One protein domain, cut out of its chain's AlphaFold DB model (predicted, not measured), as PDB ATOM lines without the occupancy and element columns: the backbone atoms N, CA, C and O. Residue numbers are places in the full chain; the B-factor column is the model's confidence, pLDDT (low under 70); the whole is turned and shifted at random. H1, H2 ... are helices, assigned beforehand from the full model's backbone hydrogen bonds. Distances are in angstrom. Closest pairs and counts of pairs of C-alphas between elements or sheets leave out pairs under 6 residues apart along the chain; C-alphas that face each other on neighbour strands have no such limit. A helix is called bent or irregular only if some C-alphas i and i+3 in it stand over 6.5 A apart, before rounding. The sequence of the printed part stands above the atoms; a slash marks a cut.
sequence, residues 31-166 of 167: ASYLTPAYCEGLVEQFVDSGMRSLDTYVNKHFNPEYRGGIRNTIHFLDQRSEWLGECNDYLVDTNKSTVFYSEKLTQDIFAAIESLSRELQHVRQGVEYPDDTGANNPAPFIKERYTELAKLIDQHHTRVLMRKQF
ATOM      1  N   ALA A  31     109.302  87.769  95.960       92.81
ATOM      2  CA  ALA A  31     109.869  86.612  95.280       92.81
ATOM      3  C   ALA A  31     111.231  86.226  95.889       92.81
ATOM      4  O   ALA A  31     112.039  87.080  96.240       92.81
ATOM      5  N   SER A  32     111.520  84.925  95.989       92.88
ATOM      6  CA  SER A  32     112.702  84.423  96.715       92.88
ATOM      7  C   SER A  32     114.050  84.777  96.079       92.88
ATOM      8  O   SER A  32     115.083  84.597  96.718       92.88
ATOM      9  N   TYR A  33     114.064  85.224  94.820       94.00
ATOM     10  CA  TYR A  33     115.283  85.690  94.153       94.00
ATOM     11  C   TYR A  33     115.661  87.124  94.540       94.00
ATOM     12  O   TYR A  33     116.798  87.537  94.304       94.00
ATOM     13  N   LEU A  34     114.727  87.886  95.118       96.50
ATOM     14  CA  LEU A  34     114.958  89.272  95.492       96.50
ATOM     15  C   LEU A  34     115.879  89.319  96.707       96.50
ATOM     16  O   LEU A  34     115.581  88.810  97.787       96.50
ATOM     17  N   THR A  35     117.037  89.927  96.492       96.50
ATOM     18  CA  THR A  35     118.054  90.185  97.508       96.50
ATOM     19  C   THR A  35     118.643  91.568  97.253       96.50
ATOM     20  O   THR A  35     118.602  92.037  96.110       96.50
ATOM     21  N   PRO A  36     119.251  92.225  98.257       95.94
ATOM     22  CA  PRO A  36     119.899  93.514  98.034       95.94
ATOM     23  C   PRO A  36     120.967  93.443  96.934       95.94
ATOM     24  O   PRO A  36     121.008  94.313  96.072       95.94
ATOM     25  N   ALA A  37     121.753  92.360  96.902       96.44
ATOM     26  CA  ALA A  37     122.783  92.137  95.888       96.44
ATOM     27  C   ALA A  37     122.204  91.953  94.475       96.44
ATOM     28  O   ALA A  37     122.759  92.470  93.508       96.44
ATOM     29  N   TYR A  38     121.075  91.247  94.342       97.50
ATOM     30  CA  TYR A  38     120.375  91.134  93.060       97.50
ATOM     31  C   TYR A  38     119.916  92.509  92.562       97.50
ATOM     32  O   TYR A  38     120.146  92.857  91.404       97.50
ATOM     33  N   CYS A  39     119.308  93.302  93.444       98.00
ATOM     34  CA  CYS A  39     118.800  94.620  93.089       98.00
ATOM     35  C   CYS A  39     119.914  95.615  92.755       98.00
ATOM     36  O   CYS A  39     119.784  96.348  91.778       98.00
ATOM     37  N   GLU A  40     121.023  95.603  93.495       95.94
ATOM     38  CA  GLU A  40     122.213  96.393  93.161       95.94
ATOM     39  C   GLU A  40     122.753  96.014  91.775       95.94
ATOM     40  O   GLU A  40     122.901  96.883  90.916       95.94
ATOM     41  N   GLY A  41     122.921  94.717  91.499       97.25
ATOM     42  CA  GLY A  41     123.376  94.252  90.188       97.25
ATOM     43  C   GLY A  41     122.422  94.619  89.044       97.25
ATOM     44  O   GLY A  41     122.867  94.913  87.933       97.25
ATOM     45  N   LEU A  42     121.109  94.634  89.290       97.88
ATOM     46  CA  LEU A  42     120.123  95.074  88.301       97.88
ATOM     47  C   LEU A  42     120.230  96.580  88.010       97.88
ATOM     48  O   LEU A  42     120.150  96.980  86.844       97.88
ATOM     49  N   VAL A  43     120.425  97.400  89.048       97.62
ATOM     50  CA  VAL A  43     120.644  98.848  88.911       97.62
ATOM     51  C   VAL A  43     121.919  99.113  88.117       97.62
ATOM     52  O   VAL A  43     121.861  99.843  87.131       97.62
ATOM     53  N   GLU A  44     123.035  98.468  88.462       96.25
ATOM     54  CA  GLU A  44     124.308  98.603  87.738       96.25
ATOM     55  C   GLU A  44     124.165  98.226  86.258       96.25
ATOM     56  O   GLU A  44     124.556  98.985  85.370       96.25
ATOM     57  N   GLN A  45     123.514  97.096  85.956       97.31
ATOM     58  CA  GLN A  45     123.262  96.690  84.571       97.31
ATOM     59  C   GLN A  45     122.470  97.740  83.787       97.31
ATOM     60  O   GLN A  45     122.764  97.973  82.608       97.31
ATOM     61  N   PHE A  46     121.458  98.348  84.411       97.81
ATOM     62  CA  PHE A  46     120.650  99.379  83.771       97.81
ATOM     63  C   PHE A  46     121.443 100.671  83.559       97.81
ATOM     64  O   PHE A  46     121.479 101.168  82.432       97.81
ATOM     65  N   VAL A  47     122.111 101.167  84.604       96.81
ATOM     66  CA  VAL A  47     122.919 102.396  84.588       96.81
ATOM     67  C   VAL A  47     124.037 102.310  83.549       96.81
ATOM     68  O   VAL A  47     124.232 103.259  82.793       96.81
ATOM     69  N   ASP A  48     124.716 101.169  83.443       94.69
ATOM     70  CA  ASP A  48     125.855 101.017  82.541       94.69
ATOM     71  C   ASP A  48     125.433 100.568  81.140       94.69
ATOM     72  O   ASP A  48     125.515 101.304  80.150       94.69
ATOM     73  N   SER A  49     125.023  99.304  81.030       95.75
ATOM     74  CA  SER A  49     124.791  98.658  79.737       95.75
ATOM     75  C   SER A  49     123.457  99.077  79.119       95.75
ATOM     76  O   SER A  49     123.365  99.259  77.900       95.75
ATOM     77  N   GLY A  50     122.442  99.292  79.960       97.69
ATOM     78  CA  GLY A  50     121.115  99.730  79.546       97.69
ATOM     79  C   GLY A  50     121.139 101.132  78.952       97.69
ATOM     80  O   GLY A  50     120.754 101.313  77.796       97.69
ATOM     81  N   MET A  51     121.669 102.108  79.692       98.31
ATOM     82  CA  MET A  51     121.751 103.493  79.220       98.31
ATOM     83  C   MET A  51     122.637 103.647  77.988       98.31
ATOM     84  O   MET A  51     122.271 104.376  77.071       98.31
ATOM     85  N   ARG A  52     123.747 102.905  77.883       98.00
ATOM     86  CA  ARG A  52     124.578 102.900  76.665       98.00
ATOM     87  C   ARG A  52     123.836 102.357  75.441       98.00
ATOM     88  O   ARG A  52     124.028 102.844  74.323       98.00
ATOM     89  N   SER A  53     123.006 101.334  75.636       97.12
ATOM     90  CA  SER A  53     122.192 100.760  74.561       97.12
ATOM     91  C   SER A  53     121.107 101.741  74.113       97.12
ATOM     92  O   SER A  53     120.918 101.931  72.910       97.12
ATOM     93  N   LEU A  54     120.457 102.421  75.066       98.25
ATOM     94  CA  LEU A  54     119.506 103.499  74.785       98.25
ATOM     95  C   LEU A  54     120.165 104.661  74.041       98.25
ATOM     96  O   LEU A  54     119.628 105.093  73.025       98.25
ATOM     97  N   ASP A  55     121.346 105.106  74.480       98.44
ATOM     98  CA  ASP A  55     122.123 106.157  73.817       98.44
ATOM     99  C   ASP A  55     122.366 105.837  72.344       98.44
ATOM    100  O   ASP A  55     122.087 106.634  71.448       98.44
ATOM    101  N   THR A  56     122.858 104.623  72.100       98.38
ATOM    102  CA  THR A  56     123.185 104.140  70.761       98.38
ATOM    103  C   THR A  56     121.935 104.096  69.893       98.38
ATOM    104  O   THR A  56     121.963 104.554  68.752       98.38
ATOM    105  N   TYR A  57     120.826 103.588  70.433       98.31
ATOM    106  CA  TYR A  57     119.568 103.570  69.708       98.31
ATOM    107  C   TYR A  57     119.100 104.989  69.371       98.31
ATOM    108  O   TYR A  57     118.953 105.308  68.195       98.31
ATOM    109  N   VAL A  58     118.932 105.853  70.373       98.19
ATOM    110  CA  VAL A  58     118.370 107.201  70.209       98.19
ATOM    111  C   VAL A  58     119.231 108.071  69.295       98.19
ATOM    112  O   VAL A  58     118.701 108.733  68.408       98.19
ATOM    113  N   ASN A  59     120.555 108.055  69.465       97.62
ATOM    114  CA  ASN A  59     121.440 108.969  68.744       97.62
ATOM    115  C   ASN A  59     121.929 108.440  67.390       97.62
ATOM    116  O   ASN A  59     122.394 109.238  66.578       97.62
ATOM    117  N   LYS A  60     121.882 107.123  67.138       97.62
ATOM    118  CA  LYS A  60     122.470 106.531  65.918       97.62
ATOM    119  C   LYS A  60     121.507 105.689  65.090       97.62
ATOM    120  O   LYS A  60     121.738 105.527  63.894       97.62
ATOM    121  N   HIS A  61     120.470 105.117  65.697       97.12
ATOM    122  CA  HIS A  61     119.603 104.137  65.031       97.12
ATOM    123  C   HIS A  61     118.117 104.483  65.072       97.12
ATOM    124  O   HIS A  61     117.309 103.747  64.501       97.12
ATOM    125  N   PHE A  62     117.738 105.582  65.723       97.81
ATOM    126  CA  PHE A  62     116.361 106.025  65.744       97.81
ATOM    127  C   PHE A  62     115.929 106.393  64.325       97.81
ATOM    128  O   PHE A  62     116.439 107.332  63.717       97.81
ATOM    129  N   ASN A  63     114.980 105.623  63.805       95.62
ATOM    130  CA  ASN A  63     114.328 105.871  62.533       95.62
ATOM    131  C   ASN A  63     112.811 105.764  62.759       95.62
ATOM    132  O   ASN A  63     112.333 104.664  63.067       95.62
ATOM    133  N   PRO A  64     112.047 106.863  62.614       94.38
ATOM    134  CA  PRO A  64     110.608 106.860  62.862       94.38
ATOM    135  C   PRO A  64     109.826 105.951  61.905       94.38
ATOM    136  O   PRO A  64     108.782 105.425  62.291       94.38
ATOM    137  N   GLU A  65     110.341 105.699  60.702       93.62
ATOM    138  CA  GLU A  65     109.720 104.810  59.714       93.62
ATOM    139  C   GLU A  65     109.885 103.329  60.097       93.62
ATOM    140  O   GLU A  65     109.032 102.489  59.801       93.62
ATOM    141  N   TYR A  66     110.953 102.990  60.828       94.69
ATOM    142  CA  TYR A  66     111.251 101.617  61.223       94.69
ATOM    143  C   TYR A  66     110.669 101.260  62.600       94.69
ATOM    144  O   TYR A  66     111.312 101.363  63.648       94.69
ATOM    145  N   ARG A  67     109.436 100.738  62.598       94.38
ATOM    146  CA  ARG A  67     108.685 100.393  63.826       94.38
ATOM    147  C   ARG A  67     109.314  99.283  64.674       94.38
ATOM    148  O   ARG A  67     109.033  99.208  65.869       94.38
ATOM    149  N   GLY A  68     110.141  98.423  64.075       96.88
ATOM    150  CA  GLY A  68     110.775  97.295  64.764       96.88
ATOM    151  C   GLY A  68     111.713  97.745  65.884       96.88
ATOM    152  O   GLY A  68     111.588  97.273  67.011       96.88
ATOM    153  N   GLY A  69     112.591  98.708  65.590       96.81
ATOM    154  CA  GLY A  69     113.510  99.279  66.577       96.81
ATOM    155  C   GLY A  69     112.759  99.967  67.714       96.81
ATOM    156  O   GLY A  69     113.041  99.706  68.877       96.81
ATOM    157  N   ILE A  70     111.730 100.752  67.376       98.38
ATOM    158  CA  ILE A  70     110.911 101.476  68.358       98.38
ATOM    159  C   ILE A  70     110.232 100.503  69.325       98.38
ATOM    160  O   ILE A  70     110.326 100.661  70.538       98.38
ATOM    161  N   ARG A  71     109.588  99.454  68.794       98.38
ATOM    162  CA  ARG A  71     108.925  98.426  69.608       98.38
ATOM    163  C   ARG A  71     109.901  97.737  70.562       98.38
ATOM    164  O   ARG A  71     109.559  97.519  71.718       98.38
ATOM    165  N   ASN A  72     111.093  97.384  70.087       98.25
ATOM    166  CA  ASN A  72     112.089  96.709  70.918       98.25
ATOM    167  C   ASN A  72     112.582  97.619  72.052       98.25
ATOM    168  O   ASN A  72     112.718  97.155  73.180       98.25
ATOM    169  N   THR A  73     112.793  98.907  71.773       98.50
ATOM    170  CA  THR A  73     113.198  99.888  72.789       98.50
ATOM    171  C   THR A  73     112.100 100.122  73.828       98.50
ATOM    172  O   THR A  73     112.409 100.171  75.013       98.50
ATOM    173  N   ILE A  74     110.827 100.192  73.417       98.62
ATOM    174  CA  ILE A  74     109.677 100.255  74.341       98.62
ATOM    175  C   ILE A  74     109.677  99.040  75.272       98.62
ATOM    176  O   ILE A  74     109.710  99.200  76.485       98.62
ATOM    177  N   HIS A  75     109.743  97.823  74.719       98.56
ATOM    178  CA  HIS A  75     109.770  96.605  75.533       98.56
ATOM    179  C   HIS A  75     110.951  96.559  76.502       98.56
ATOM    180  O   HIS A  75     110.796  96.106  77.633       98.56
ATOM    181  N   PHE A  76     112.123  97.029  76.072       98.31
ATOM    182  CA  PHE A  76     113.277  97.154  76.950       98.31
ATOM    183  C   PHE A  76     112.999  98.110  78.122       98.31
ATOM    184  O   PHE A  76     113.264  97.745  79.263       98.31
ATOM    185  N   LEU A  77     112.456  99.304  77.861       98.69
ATOM    186  CA  LEU A  77     112.146 100.295  78.898       98.69
ATOM    187  C   LEU A  77     111.096  99.774  79.884       98.69
ATOM    188  O   LEU A  77     111.300  99.870  81.092       98.69
ATOM    189  N   ASP A  78     110.021  99.174  79.374       98.50
ATOM    190  CA  ASP A  78     108.926  98.650  80.189       98.50
ATOM    191  C   ASP A  78     109.414  97.517  81.105       98.50
ATOM    192  O   ASP A  78     109.176  97.550  82.311       98.50
ATOM    193  N   GLN A  79     110.188  96.566  80.564       98.00
ATOM    194  CA  GLN A  79     110.774  95.473  81.346       98.00
ATOM    195  C   GLN A  79     111.738  95.988  82.422       98.00
ATOM    196  O   GLN A  79     111.755  95.481  83.542       98.00
ATOM    197  N   ARG A  80     112.560  96.997  82.103       97.69
ATOM    198  CA  ARG A  80     113.474  97.585  83.093       97.69
ATOM    199  C   ARG A  80     112.713  98.316  84.188       97.69
ATOM    200  O   ARG A  80     113.081  98.168  85.348       97.69
ATOM    201  N   SER A  81     111.658  99.045  83.832       98.25
ATOM    202  CA  SER A  81     110.770  99.693  84.798       98.25
ATOM    203  C   SER A  81     110.147  98.672  85.752       98.25
ATOM    204  O   SER A  81     110.210  98.850  86.964       98.25
ATOM    205  N   GLU A  82     109.628  97.563  85.219       98.06
ATOM    206  CA  GLU A  82     109.017  96.488  86.007       98.06
ATOM    207  C   GLU A  82     110.004  95.869  87.005       98.06
ATOM    208  O   GLU A  82     109.737  95.845  88.206       98.06
ATOM    209  N   TRP A  83     111.173  95.421  86.539       97.94
ATOM    210  CA  TRP A  83     112.148  94.750  87.406       97.94
ATOM    211  C   TRP A  83     112.755  95.688  88.455       97.94
ATOM    212  O   TRP A  83     112.953  95.300  89.606       97.94
ATOM    213  N   LEU A  84     113.046  96.937  88.081       98.44
ATOM    214  CA  LEU A  84     113.522  97.935  89.039       98.44
ATOM    215  C   LEU A  84     112.421  98.304  90.040       98.44
ATOM    216  O   LEU A  84     112.725  98.545  91.205       98.44
ATOM    217  N   GLY A  85     111.159  98.341  89.606       98.12
ATOM    218  CA  GLY A  85     110.006  98.586  90.470       98.12
ATOM    219  C   GLY A  85     109.839  97.486  91.514       98.12
ATOM    220  O   GLY A  85     109.719  97.785  92.700       98.12
ATOM    221  N   GLU A  86     109.943  96.222  91.102       97.44
ATOM    222  CA  GLU A  86     109.926  95.078  92.017       97.44
ATOM    223  C   GLU A  86     111.058  95.164  93.053       97.44
ATOM    224  O   GLU A  86     110.835  95.013  94.256       97.44
ATOM    225  N   CYS A  87     112.269  95.486  92.601       98.06
ATOM    226  CA  CYS A  87     113.398  95.703  93.497       98.06
ATOM    227  C   CYS A  87     113.194  96.884  94.451       98.06
ATOM    228  O   CYS A  87     113.626  96.819  95.601       98.06
ATOM    229  N   ASN A  88     112.542  97.959  94.006       98.19
ATOM    230  CA  ASN A  88     112.242  99.096  94.866       98.19
ATOM    231  C   ASN A  88     111.267  98.716  95.975       98.19
ATOM    232  O   ASN A  88     111.530  99.015  97.135       98.19
ATOM    233  N   ASP A  89     110.186  98.026  95.621       96.88
ATOM    234  CA  ASP A  89     109.198  97.527  96.573       96.88
ATOM    235  C   ASP A  89     109.852  96.620  97.624       96.88
ATOM    236  O   ASP A  89     109.642  96.805  98.823       96.88
ATOM    237  N   TYR A  90     110.706  95.692  97.185       96.69
ATOM    238  CA  TYR A  90     111.489  94.840  98.079       96.69
ATOM    239  C   TYR A  90     112.375  95.649  99.030       96.69
ATOM    240  O   TYR A  90     112.293  95.486 100.247       96.69
ATOM    241  N   LEU A  91     113.200  96.556  98.500       96.69
ATOM    242  CA  LEU A  91     114.155  97.329  99.296       96.69
ATOM    243  C   LEU A  91     113.477  98.281 100.290       96.69
ATOM    244  O   LEU A  91     113.994  98.477 101.396       96.69
ATOM    245  N   VAL A  92     112.329  98.855  99.927       96.12
ATOM    246  CA  VAL A  92     111.540  99.709 100.822       96.12
ATOM    247  C   VAL A  92     111.017  98.887 101.998       96.12
ATOM    248  O   VAL A  92     111.171  99.304 103.148       96.12
ATOM    249  N   ASP A  93     110.479  97.698 101.721       94.00
ATOM    250  CA  ASP A  93     109.890  96.824 102.734       94.00
ATOM    251  C   ASP A  93     110.944  96.188 103.660       94.00
ATOM    252  O   ASP A  93     110.714  96.070 104.866       94.00
ATOM    253  N   THR A  94     112.101  95.773 103.128       92.75
ATOM    254  CA  THR A  94     113.087  94.979 103.888       92.75
ATOM    255  C   THR A  94     114.267  95.784 104.420       92.75
ATOM    256  O   THR A  94     114.800  95.461 105.483       92.75
ATOM    257  N   ASN A  95     114.689  96.828 103.704       86.25
ATOM    258  CA  ASN A  95     115.954  97.526 103.953       86.25
ATOM    259  C   ASN A  95     115.779  99.022 104.241       86.25
ATOM    260  O   ASN A  95     116.760  99.687 104.575       86.25
ATOM    261  N   LYS A  96     114.549  99.553 104.145       88.50
ATOM    262  CA  LYS A  96     114.253 100.994 104.247       88.50
ATOM    263  C   LYS A  96     115.098 101.826 103.272       88.50
ATOM    264  O   LYS A  96     115.549 102.921 103.606       88.50
ATOM    265  N   SER A  97     115.337 101.285 102.081       94.06
ATOM    266  CA  SER A  97     116.137 101.908 101.025       94.06
ATOM    267  C   SER A  97     115.401 101.867  99.689       94.06
ATOM    268  O   SER A  97     114.419 101.152  99.539       94.06
ATOM    269  N   THR A  98     115.899 102.608  98.705       96.56
ATOM    270  CA  THR A  98     115.344 102.677  97.345       96.56
ATOM    271  C   THR A  98     116.365 102.179  96.324       96.56
ATOM    272  O   THR A  98     117.562 102.170  96.610       96.56
ATOM    273  N   VAL A  99     115.918 101.774  95.128       96.69
ATOM    274  CA  VAL A  99     116.836 101.295  94.064       96.69
ATOM    275  C   VAL A  99     117.792 102.369  93.552       96.69
ATOM    276  O   VAL A  99     118.910 102.063  93.152       96.69
ATOM    277  N   PHE A 100     117.380 103.634  93.595       97.62
ATOM    278  CA  PHE A 100     118.252 104.763  93.292       97.62
ATOM    279  C   PHE A 100     118.531 105.564  94.561       97.62
ATOM    280  O   PHE A 100     118.003 105.278  95.633       97.62
ATOM    281  N   TYR A 101     119.403 106.565  94.441       95.44
ATOM    282  CA  TYR A 101     120.045 107.227  95.582       95.44
ATOM    283  C   TYR A 101     119.060 107.802  96.617       95.44
ATOM    284  O   TYR A 101     119.374 107.851  97.804       95.44
ATOM    285  N   SER A 102     117.887 108.248  96.174       95.81
ATOM    286  CA  SER A 102     116.814 108.725  97.039       95.81
ATOM    287  C   SER A 102     115.456 108.375  96.447       95.81
ATOM    288  O   SER A 102     115.336 108.212  95.235       95.81
ATOM    289  N   GLU A 103     114.422 108.353  97.288       96.88
ATOM    290  CA  GLU A 103     113.035 108.125  96.867       96.88
ATOM    291  C   GLU A 103     112.601 109.079  95.753       96.88
ATOM    292  O   GLU A 103     112.070 108.640  94.735       96.88
ATOM    293  N   LYS A 104     112.902 110.376  95.903       97.56
ATOM    294  CA  LYS A 104     112.597 111.367  94.869       97.56
ATOM    295  C   LYS A 104     113.278 111.012  93.547       97.56
ATOM    296  O   LYS A 104     112.624 111.002  92.513       97.56
ATOM    297  N   LEU A 105     114.579 110.710  93.576       98.00
ATOM    298  CA  LEU A 105     115.312 110.389  92.354       98.00
ATOM    299  C   LEU A 105     114.795 109.091  91.722       98.00
ATOM    300  O   LEU A 105     114.712 108.997  90.504       98.00
ATOM    301  N   THR A 106     114.401 108.114  92.538       98.50
ATOM    302  CA  THR A 106     113.755 106.891  92.063       98.50
ATOM    303  C   THR A 106     112.451 107.185  91.329       98.50
ATOM    304  O   THR A 106     112.263 106.697  90.216       98.50
ATOM    305  N   GLN A 107     111.577 108.004  91.911       98.56
ATOM    306  CA  GLN A 107     110.320 108.410  91.279       98.56
ATOM    307  C   GLN A 107     110.565 109.191  89.983       98.56
ATOM    308  O   GLN A 107     109.944 108.890  88.965       98.56
ATOM    309  N   ASP A 108     111.505 110.142  89.998       98.75
ATOM    310  CA  ASP A 108     111.868 110.936  88.822       98.75
ATOM    311  C   ASP A 108     112.385 110.032  87.682       98.75
ATOM    312  O   ASP A 108     111.983 110.194  86.529       98.75
ATOM    313  N   ILE A 109     113.237 109.042  87.990       98.75
ATOM    314  CA  ILE A 109     113.763 108.092  86.997       98.75
ATOM    315  C   ILE A 109     112.642 107.228  86.414       98.75
ATOM    316  O   ILE A 109     112.567 107.096  85.193       98.75
ATOM    317  N   PHE A 110     111.753 106.667  87.242       98.81
ATOM    318  CA  PHE A 110     110.622 105.880  86.733       98.81
ATOM    319  C   PHE A 110     109.709 106.712  85.832       98.81
ATOM    320  O   PHE A 110     109.334 106.255  84.750       98.81
ATOM    321  N   ALA A 111     109.418 107.955  86.221       98.81
ATOM    322  CA  ALA A 111     108.635 108.872  85.402       98.81
ATOM    323  C   ALA A 111     109.328 109.188  84.064       98.81
ATOM    324  O   ALA A 111     108.672 109.249  83.022       98.81
ATOM    325  N   ALA A 112     110.655 109.347  84.055       98.81
ATOM    326  CA  ALA A 112     111.419 109.580  82.831       98.81
ATOM    327  C   ALA A 112     111.450 108.347  81.906       98.81
ATOM    328  O   ALA A 112     111.299 108.498  80.691       98.81
ATOM    329  N   ILE A 113     111.574 107.132  82.461       98.81
ATOM    330  CA  ILE A 113     111.451 105.871  81.705       98.81
ATOM    331  C   ILE A 113     110.068 105.788  81.049       98.81
ATOM    332  O   ILE A 113     109.972 105.567  79.838       98.81
ATOM    333  N   GLU A 114     109.003 106.019  81.821       98.69
ATOM    334  CA  GLU A 114     107.627 105.989  81.322       98.69
ATOM    335  C   GLU A 114     107.400 107.059  80.244       98.69
ATOM    336  O   GLU A 114     106.808 106.780  79.201       98.69
ATOM    337  N   SER A 115     107.905 108.278  80.452       98.56
ATOM    338  CA  SER A 115     107.780 109.363  79.477       98.56
ATOM    339  C   SER A 115     108.471 109.032  78.157       98.56
ATOM    340  O   SER A 115     107.900 109.306  77.103       98.56
ATOM    341  N   LEU A 116     109.672 108.447  78.189       98.75
ATOM    342  CA  LEU A 116     110.380 108.032  76.978       98.75
ATOM    343  C   LEU A 116     109.651 106.882  76.269       98.75
ATOM    344  O   LEU A 116     109.469 106.936  75.052       98.75
ATOM    345  N   SER A 117     109.197 105.872  77.019       98.69
ATOM    346  CA  SER A 117     108.428 104.744  76.472       98.69
ATOM    347  C   SER A 117     107.139 105.228  75.796       98.69
ATOM    348  O   SER A 117     106.843 104.862  74.655       98.69
ATOM    349  N   ARG A 118     106.415 106.155  76.438       98.44
ATOM    350  CA  ARG A 118     105.195 106.768  75.894       98.44
ATOM    351  C   ARG A 118     105.457 107.564  74.618       98.44
ATOM    352  O   ARG A 118     104.713 107.413  73.654       98.44
ATOM    353  N   GLU A 119     106.512 108.375  74.592       98.44
ATOM    354  CA  GLU A 119     106.889 109.156  73.408       98.44
ATOM    355  C   GLU A 119     107.217 108.230  72.226       98.44
ATOM    356  O   GLU A 119     106.698 108.396  71.124       98.44
ATOM    357  N   LEU A 120     107.995 107.169  72.466       98.50
ATOM    358  CA  LEU A 120     108.266 106.133  71.467       98.50
ATOM    359  C   LEU A 120     106.973 105.455  70.983       98.50
ATOM    360  O   LEU A 120     106.816 105.185  69.788       98.50
ATOM    361  N   GLN A 121     106.033 105.190  71.889       98.44
ATOM    362  CA  GLN A 121     104.751 104.577  71.555       98.44
ATOM    363  C   GLN A 121     103.871 105.505  70.702       98.44
ATOM    364  O   GLN A 121     103.264 105.025  69.743       98.44
ATOM    365  N   HIS A 122     103.852 106.813  70.972       98.12
ATOM    366  CA  HIS A 122     103.185 107.807  70.125       98.12
ATOM    367  C   HIS A 122     103.767 107.819  68.713       98.12
ATOM    368  O   HIS A 122     103.026 107.678  67.735       98.12
ATOM    369  N   VAL A 123     105.100 107.882  68.595       97.50
ATOM    370  CA  VAL A 123     105.774 107.797  67.294       97.50
ATOM    371  C   VAL A 123     105.346 106.528  66.573       97.50
ATOM    372  O   VAL A 123     104.918 106.601  65.420       97.50
ATOM    373  N   ARG A 124     105.401 105.369  67.245       96.69
ATOM    374  CA  ARG A 124     105.005 104.063  66.692       96.69
ATOM    375  C   ARG A 124     103.554 104.035  66.205       96.69
ATOM    376  O   ARG A 124     103.286 103.395  65.191       96.69
ATOM    377  N   GLN A 125     102.647 104.707  66.910       96.75
ATOM    378  CA  GLN A 125     101.228 104.832  66.558       96.75
ATOM    379  C   GLN A 125     100.967 105.827  65.420       96.75
ATOM    380  O   GLN A 125      99.850 105.879  64.917       96.75
ATOM    381  N   GLY A 126     101.988 106.564  64.971       95.00
ATOM    382  CA  GLY A 126     101.866 107.517  63.872       95.00
ATOM    383  C   GLY A 126     101.408 108.905  64.306       95.00
ATOM    384  O   GLY A 126     100.911 109.645  63.469       95.00
ATOM    385  N   VAL A 127     101.578 109.264  65.582       96.44
ATOM    386  CA  VAL A 127     101.422 110.658  66.020       96.44
ATOM    387  C   VAL A 127     102.428 111.526  65.259       96.44
ATOM    388  O   VAL A 127     103.600 111.157  65.132       96.44
ATOM    389  N   GLU A 128     101.957 112.646  64.717       93.19
ATOM    390  CA  GLU A 128     102.776 113.583  63.951       93.19
ATOM    391  C   GLU A 128     103.438 114.623  64.858       93.19
ATOM    392  O   GLU A 128     102.820 115.164  65.774       93.19
ATOM    393  N   TYR A 129     104.698 114.920  64.550       93.69
ATOM    394  CA  TYR A 129     105.552 115.896  65.215       93.69
ATOM    395  C   TYR A 129     106.043 116.894  64.164       93.69
ATOM    396  O   TYR A 129     107.192 116.795  63.728       93.69
ATOM    397  N   PRO A 130     105.173 117.787  63.667       91.56
ATOM    398  CA  PRO A 130     105.565 118.742  62.645       91.56
ATOM    399  C   PRO A 130     106.641 119.683  63.196       91.56
ATOM    400  O   PRO A 130     106.479 120.259  64.272       91.56
ATOM    401  N   ASP A 131     107.738 119.822  62.461       91.19
ATOM    402  CA  ASP A 131     108.740 120.854  62.708       91.19
ATOM    403  C   ASP A 131     108.334 122.201  62.083       91.19
ATOM    404  O   ASP A 131     107.255 122.341  61.501       91.19
ATOM    405  N   ASP A 132     109.213 123.203  62.173       90.69
ATOM    406  CA  ASP A 132     108.978 124.547  61.627       90.69
ATOM    407  C   ASP A 132     108.740 124.558  60.102       90.69
ATOM    408  O   ASP A 132     108.229 125.538  59.557       90.69
ATOM    409  N   THR A 133     109.097 123.477  59.396       91.94
ATOM    410  CA  THR A 133     108.860 123.300  57.954       91.94
ATOM    411  C   THR A 133     107.572 122.529  57.647       91.94
ATOM    412  O   THR A 133     107.203 122.382  56.481       91.94
ATOM    413  N   GLY A 134     106.869 122.052  58.680       89.00
ATOM    414  CA  GLY A 134     105.690 121.196  58.573       89.00
ATOM    415  C   GLY A 134     106.016 119.723  58.306       89.00
ATOM    416  O   GLY A 134     105.098 118.933  58.084       89.00
ATOM    417  N   ALA A 135     107.294 119.333  58.322       91.56
ATOM    418  CA  ALA A 135     107.708 117.948  58.143       91.56
ATOM    419  C   ALA A 135     107.591 117.182  59.468       91.56
ATOM    420  O   ALA A 135     107.968 117.684  60.524       91.56
ATOM    421  N   ASN A 136     107.086 115.947  59.424       93.44
ATOM    422  CA  ASN A 136     107.006 115.104  60.614       93.44
ATOM    423  C   ASN A 136     108.411 114.660  61.057       93.44
ATOM    424  O   ASN A 136     109.039 113.823  60.404       93.44
ATOM    425  N   ASN A 137     108.885 115.193  62.180       95.25
ATOM    426  CA  ASN A 137     110.211 114.948  62.727       95.25
ATOM    427  C   ASN A 137     110.155 114.690  64.247       95.25
ATOM    428  O   ASN A 137     110.370 115.595  65.055       95.25
ATOM    429  N   PRO A 138     109.921 113.439  64.677       96.75
ATOM    430  CA  PRO A 138     109.856 113.095  66.100       96.75
ATOM    431  C   PRO A 138     111.223 113.000  66.796       96.75
ATOM    432  O   PRO A 138     111.283 112.874  68.020       96.75
ATOM    433  N   ALA A 139     112.338 113.013  66.054       96.38
ATOM    434  CA  ALA A 139     113.663 112.731  66.614       96.38
ATOM    435  C   ALA A 139     114.092 113.692  67.746       96.38
ATOM    436  O   ALA A 139     114.608 113.200  68.755       96.38
ATOM    437  N   PRO A 140     113.862 115.020  67.659       96.44
ATOM    438  CA  PRO A 140     114.185 115.944  68.747       96.44
ATOM    439  C   PRO A 140     113.446 115.619  70.050       96.44
ATOM    440  O   PRO A 140     114.065 115.620  71.111       96.44
ATOM    441  N   PHE A 141     112.164 115.253  69.967       96.31
ATOM    442  CA  PHE A 141     111.330 114.926  71.128       96.31
ATOM    443  C   PHE A 141     111.816 113.655  71.830       96.31
ATOM    444  O   PHE A 141     112.000 113.639  73.046       96.31
ATOM    445  N   ILE A 142     112.120 112.599  71.066       98.25
ATOM    446  CA  ILE A 142     112.690 111.360  71.618       98.25
ATOM    447  C   ILE A 142     114.045 111.626  72.280       98.25
ATOM    448  O   ILE A 142     114.316 111.127  73.376       98.25
ATOM    449  N   LYS A 143     114.888 112.447  71.645       98.25
ATOM    450  CA  LYS A 143     116.199 112.817  72.181       98.25
ATOM    451  C   LYS A 143     116.092 113.620  73.476       98.25
ATOM    452  O   LYS A 143     116.886 113.391  74.387       98.25
ATOM    453  N   GLU A 144     115.130 114.529  73.577       98.19
ATOM    454  CA  GLU A 144     114.869 115.298  74.794       98.19
ATOM    455  C   GLU A 144     114.460 114.379  75.953       98.19
ATOM    456  O   GLU A 144     115.084 114.423  77.015       98.19
ATOM    457  N   ARG A 145     113.496 113.471  75.734       98.50
ATOM    458  CA  ARG A 145     113.075 112.489  76.753       98.50
ATOM    459  C   ARG A 145     114.226 111.609  77.227       98.50
ATOM    460  O   ARG A 145     114.389 111.390  78.425       98.50
ATOM    461  N   TYR A 146     115.042 111.126  76.293       98.69
ATOM    462  CA  TYR A 146     116.234 110.350  76.621       98.69
ATOM    463  C   TYR A 146     117.252 111.169  77.424       98.69
ATOM    464  O   TYR A 146     117.815 110.663  78.391       98.69
ATOM    465  N   THR A 147     117.474 112.430  77.049       98.75
ATOM    466  CA  THR A 147     118.437 113.313  77.722       98.75
ATOM    467  C   THR A 147     118.034 113.573  79.172       98.75
ATOM    468  O   THR A 147     118.895 113.567  80.050       98.75
ATOM    469  N   GLU A 148     116.738 113.742  79.444       98.69
ATOM    470  CA  GLU A 148     116.237 113.876  80.815       98.69
ATOM    471  C   GLU A 148     116.486 112.601  81.631       98.69
ATOM    472  O   GLU A 148     117.055 112.668  82.721       98.69
ATOM    473  N   LEU A 149     116.167 111.425  81.078       98.75
ATOM    474  CA  LEU A 149     116.479 110.150  81.730       98.75
ATOM    475  C   LEU A 149     117.987 110.005  82.003       98.75
ATOM    476  O   LEU A 149     118.387 109.663  83.115       98.75
ATOM    477  N   ALA A 150     118.833 110.304  81.015       98.56
ATOM    478  CA  ALA A 150     120.285 110.209  81.141       98.56
ATOM    479  C   ALA A 150     120.838 111.121  82.242       98.56
ATOM    480  O   ALA A 150     121.690 110.697  83.021       98.56
ATOM    481  N   LYS A 151     120.313 112.342  82.361       98.56
ATOM    482  CA  LYS A 151     120.690 113.284  83.418       98.56
ATOM    483  C   LYS A 151     120.336 112.762  84.811       98.56
ATOM    484  O   LYS A 151     121.136 112.903  85.732       98.56
ATOM    485  N   LEU A 152     119.160 112.161  84.984       98.62
ATOM    486  CA  LEU A 152     118.748 111.593  86.272       98.62
ATOM    487  C   LEU A 152     119.612 110.384  86.660       98.62
ATOM    488  O   LEU A 152     120.000 110.236  87.822       98.62
ATOM    489  N   ILE A 153     119.979 109.552  85.684       98.00
ATOM    490  CA  ILE A 153     120.894 108.429  85.910       98.00
ATOM    491  C   ILE A 153     122.306 108.914  86.257       98.00
ATOM    492  O   ILE A 153     122.914 108.398  87.197       98.00
ATOM    493  N   ASP A 154     122.811 109.944  85.580       96.69
ATOM    494  CA  ASP A 154     124.102 110.553  85.909       96.69
ATOM    495  C   ASP A 154     124.116 111.153  87.326       96.69
ATOM    496  O   ASP A 154     125.076 110.974  88.084       96.69
ATOM    497  N   GLN A 155     123.012 111.780  87.746       96.94
ATOM    498  CA  GLN A 155     122.844 112.243  89.125       96.94
ATOM    499  C   GLN A 155     122.919 111.089  90.130       96.94
ATOM    500  O   GLN A 155     123.585 111.227  91.158       96.94
ATOM    501  N   HIS A 156     122.270 109.953  89.851       95.50
ATOM    502  CA  HIS A 156     122.378 108.762  90.694       95.50
ATOM    503  C   HIS A 156     123.830 108.279  90.783       95.50
ATOM    504  O   HIS A 156     124.359 108.134  91.887       95.50
ATOM    505  N   HIS A 157     124.483 108.091  89.635       92.12
ATOM    506  CA  HIS A 157     125.850 107.586  89.557       92.12
ATOM    507  C   HIS A 157     126.835 108.495  90.304       92.12
ATOM    508  O   HIS A 157     127.591 108.031  91.160       92.12
ATOM    509  N   THR A 158     126.751 109.811  90.084       91.31
ATOM    510  CA  THR A 158     127.564 110.809  90.792       91.31
ATOM    511  C   THR A 158     127.384 110.707  92.305       91.31
ATOM    512  O   THR A 158     128.361 110.694  93.052       91.31
ATOM    513  N   ARG A 159     126.144 110.601  92.793       90.69
ATOM    514  CA  ARG A 159     125.874 110.510  94.235       90.69
ATOM    515  C   ARG A 159     126.427 109.226  94.857       90.69
ATOM    516  O   ARG A 159     126.932 109.280  95.977       90.69
ATOM    517  N   VAL A 160     126.370 108.103  94.140       89.00
ATOM    518  CA  VAL A 160     126.958 106.827  94.581       89.00
ATOM    519  C   VAL A 160     128.482 106.919  94.653       89.00
ATOM    520  O   VAL A 160     129.062 106.510  95.657       89.00
ATOM    521  N   LEU A 161     129.131 107.496  93.636       87.88
ATOM    522  CA  LEU A 161     130.584 107.691  93.628       87.88
ATOM    523  C   LEU A 161     131.043 108.590  94.776       87.88
ATOM    524  O   LEU A 161     131.981 108.239  95.487       87.88
ATOM    525  N   MET A 162     130.354 109.712  94.996       86.62
ATOM    526  CA  MET A 162     130.675 110.619  96.098       86.62
ATOM    527  C   MET A 162     130.514 109.925  97.453       86.62
ATOM    528  O   MET A 162     131.365 110.102  98.313       86.62
ATOM    529  N   ARG A 163     129.478 109.096  97.651       85.38
ATOM    530  CA  ARG A 163     129.306 108.329  98.897       85.38
ATOM    531  C   ARG A 163     130.500 107.404  99.164       85.38
ATOM    532  O   ARG A 163     131.053 107.456 100.253       85.38
ATOM    533  N   LYS A 164     130.942 106.645  98.154       83.94
ATOM    534  CA  LYS A 164     132.083 105.713  98.258       83.94
ATOM    535  C   LYS A 164     133.419 106.400  98.578       83.94
ATOM    536  O   LYS A 164     134.343 105.736  99.020       83.94
ATOM    537  N   GLN A 165     133.556 107.703  98.321       81.75
ATOM    538  CA  GLN A 165     134.780 108.457  98.628       81.75
ATOM    539  C   GLN A 165     134.891 108.879 100.101       81.75
ATOM    540  O   GLN A 165     135.978 109.258 100.531       81.75
ATOM    541  N   PHE A 166     133.787 108.855 100.851       75.88
ATOM    542  CA  PHE A 166     133.736 109.264 102.261       75.88
ATOM    543  C   PHE A 166     133.425 108.101 103.218       75.88
ATOM    544  O   PHE A 166     133.205 108.340 104.406       75.88
TER     545      PHE A 166
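This is residues 31 to 166 of the 167 residues of an uncharacterized protein of Microbulbifer aggregans (UniProt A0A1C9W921). Four long helices stand side by side in an up-and-down bundle, H1, H2, H3 and H4 set in a ring in chain order, each running against the one before it. The ring closes loosely between H1 and H4, where H1 meets H4 with residues 47 to 59 alone, and the loop of residues 126 to 138 lies beyond one end of the bundle. The printed part has 136 residues with four named helices, in the order H1 H2 H3 H4, and no named strand; the class is all helix. The whole is compact, with a radius of gyration of the C-alphas of 16.4 A, yet elongated, spanning 52 by 33 by 22 A.

Begin at Ala 31 and pass to C-alpha 36 at (119.899, 93.514, 98.034), where H1 starts; it covers residues 36 to 61, 34.7 A from first to last C-alpha. H1 is neither bent nor irregular, but only just: C-alphas 58 and 61 are 6.1 A apart. Next comes H2, residues 67 to 95, the longest by residues, with 40.9 A; its first C-alpha is at (108.685, 100.393, 63.826). H3 covers residues 103 to 125, 32.7 A. H4 covers residues 139 to 165, 38.6 A, and ends at C-alpha 165 at (134.780, 108.457, 98.628).

Look first at H1 and H2, a helical hairpin: they touch, closest at the C-alphas of Cys 39 and Cys 87, 5.5 A apart, at a shallow tilt of 22 degrees, opposite ways. H2 and H3 form the next hairpin and touch at the C-alphas of Ile 74 and Ser 117, their closest, 5.1 A apart, at a shallow tilt of 20 degrees. H3 and H4 form the third; their closest C-alphas, of Ala 112 and Leu 149, are 5.2 A apart, and the shallow tilt is 22 degrees. H1 touches H4 with residues 47 to 59 alone, closest at the C-alphas of Val 58 and Lys 143, 6.3 A apart, opposite ways at a shallow tilt of 34.8 degrees, only just short of steep. H1 and H3 are apart, and H2 and H4 are apart. In H2, H3 and H4 every O i to N i+4 pair is within hydrogen-bond range; in H1, 21 of 22 are.

The two C-alphas farthest apart, those of Ser 32 and Thr 133, are 55.0 A apart. The printed part has no cut. The link from H1 to H2 is tight, that from H2 to H3 is short, and that from H3 to H4, 13 residues, is long. The mean pLDDT of the printed part is 96.0, and no printed residue is under 70.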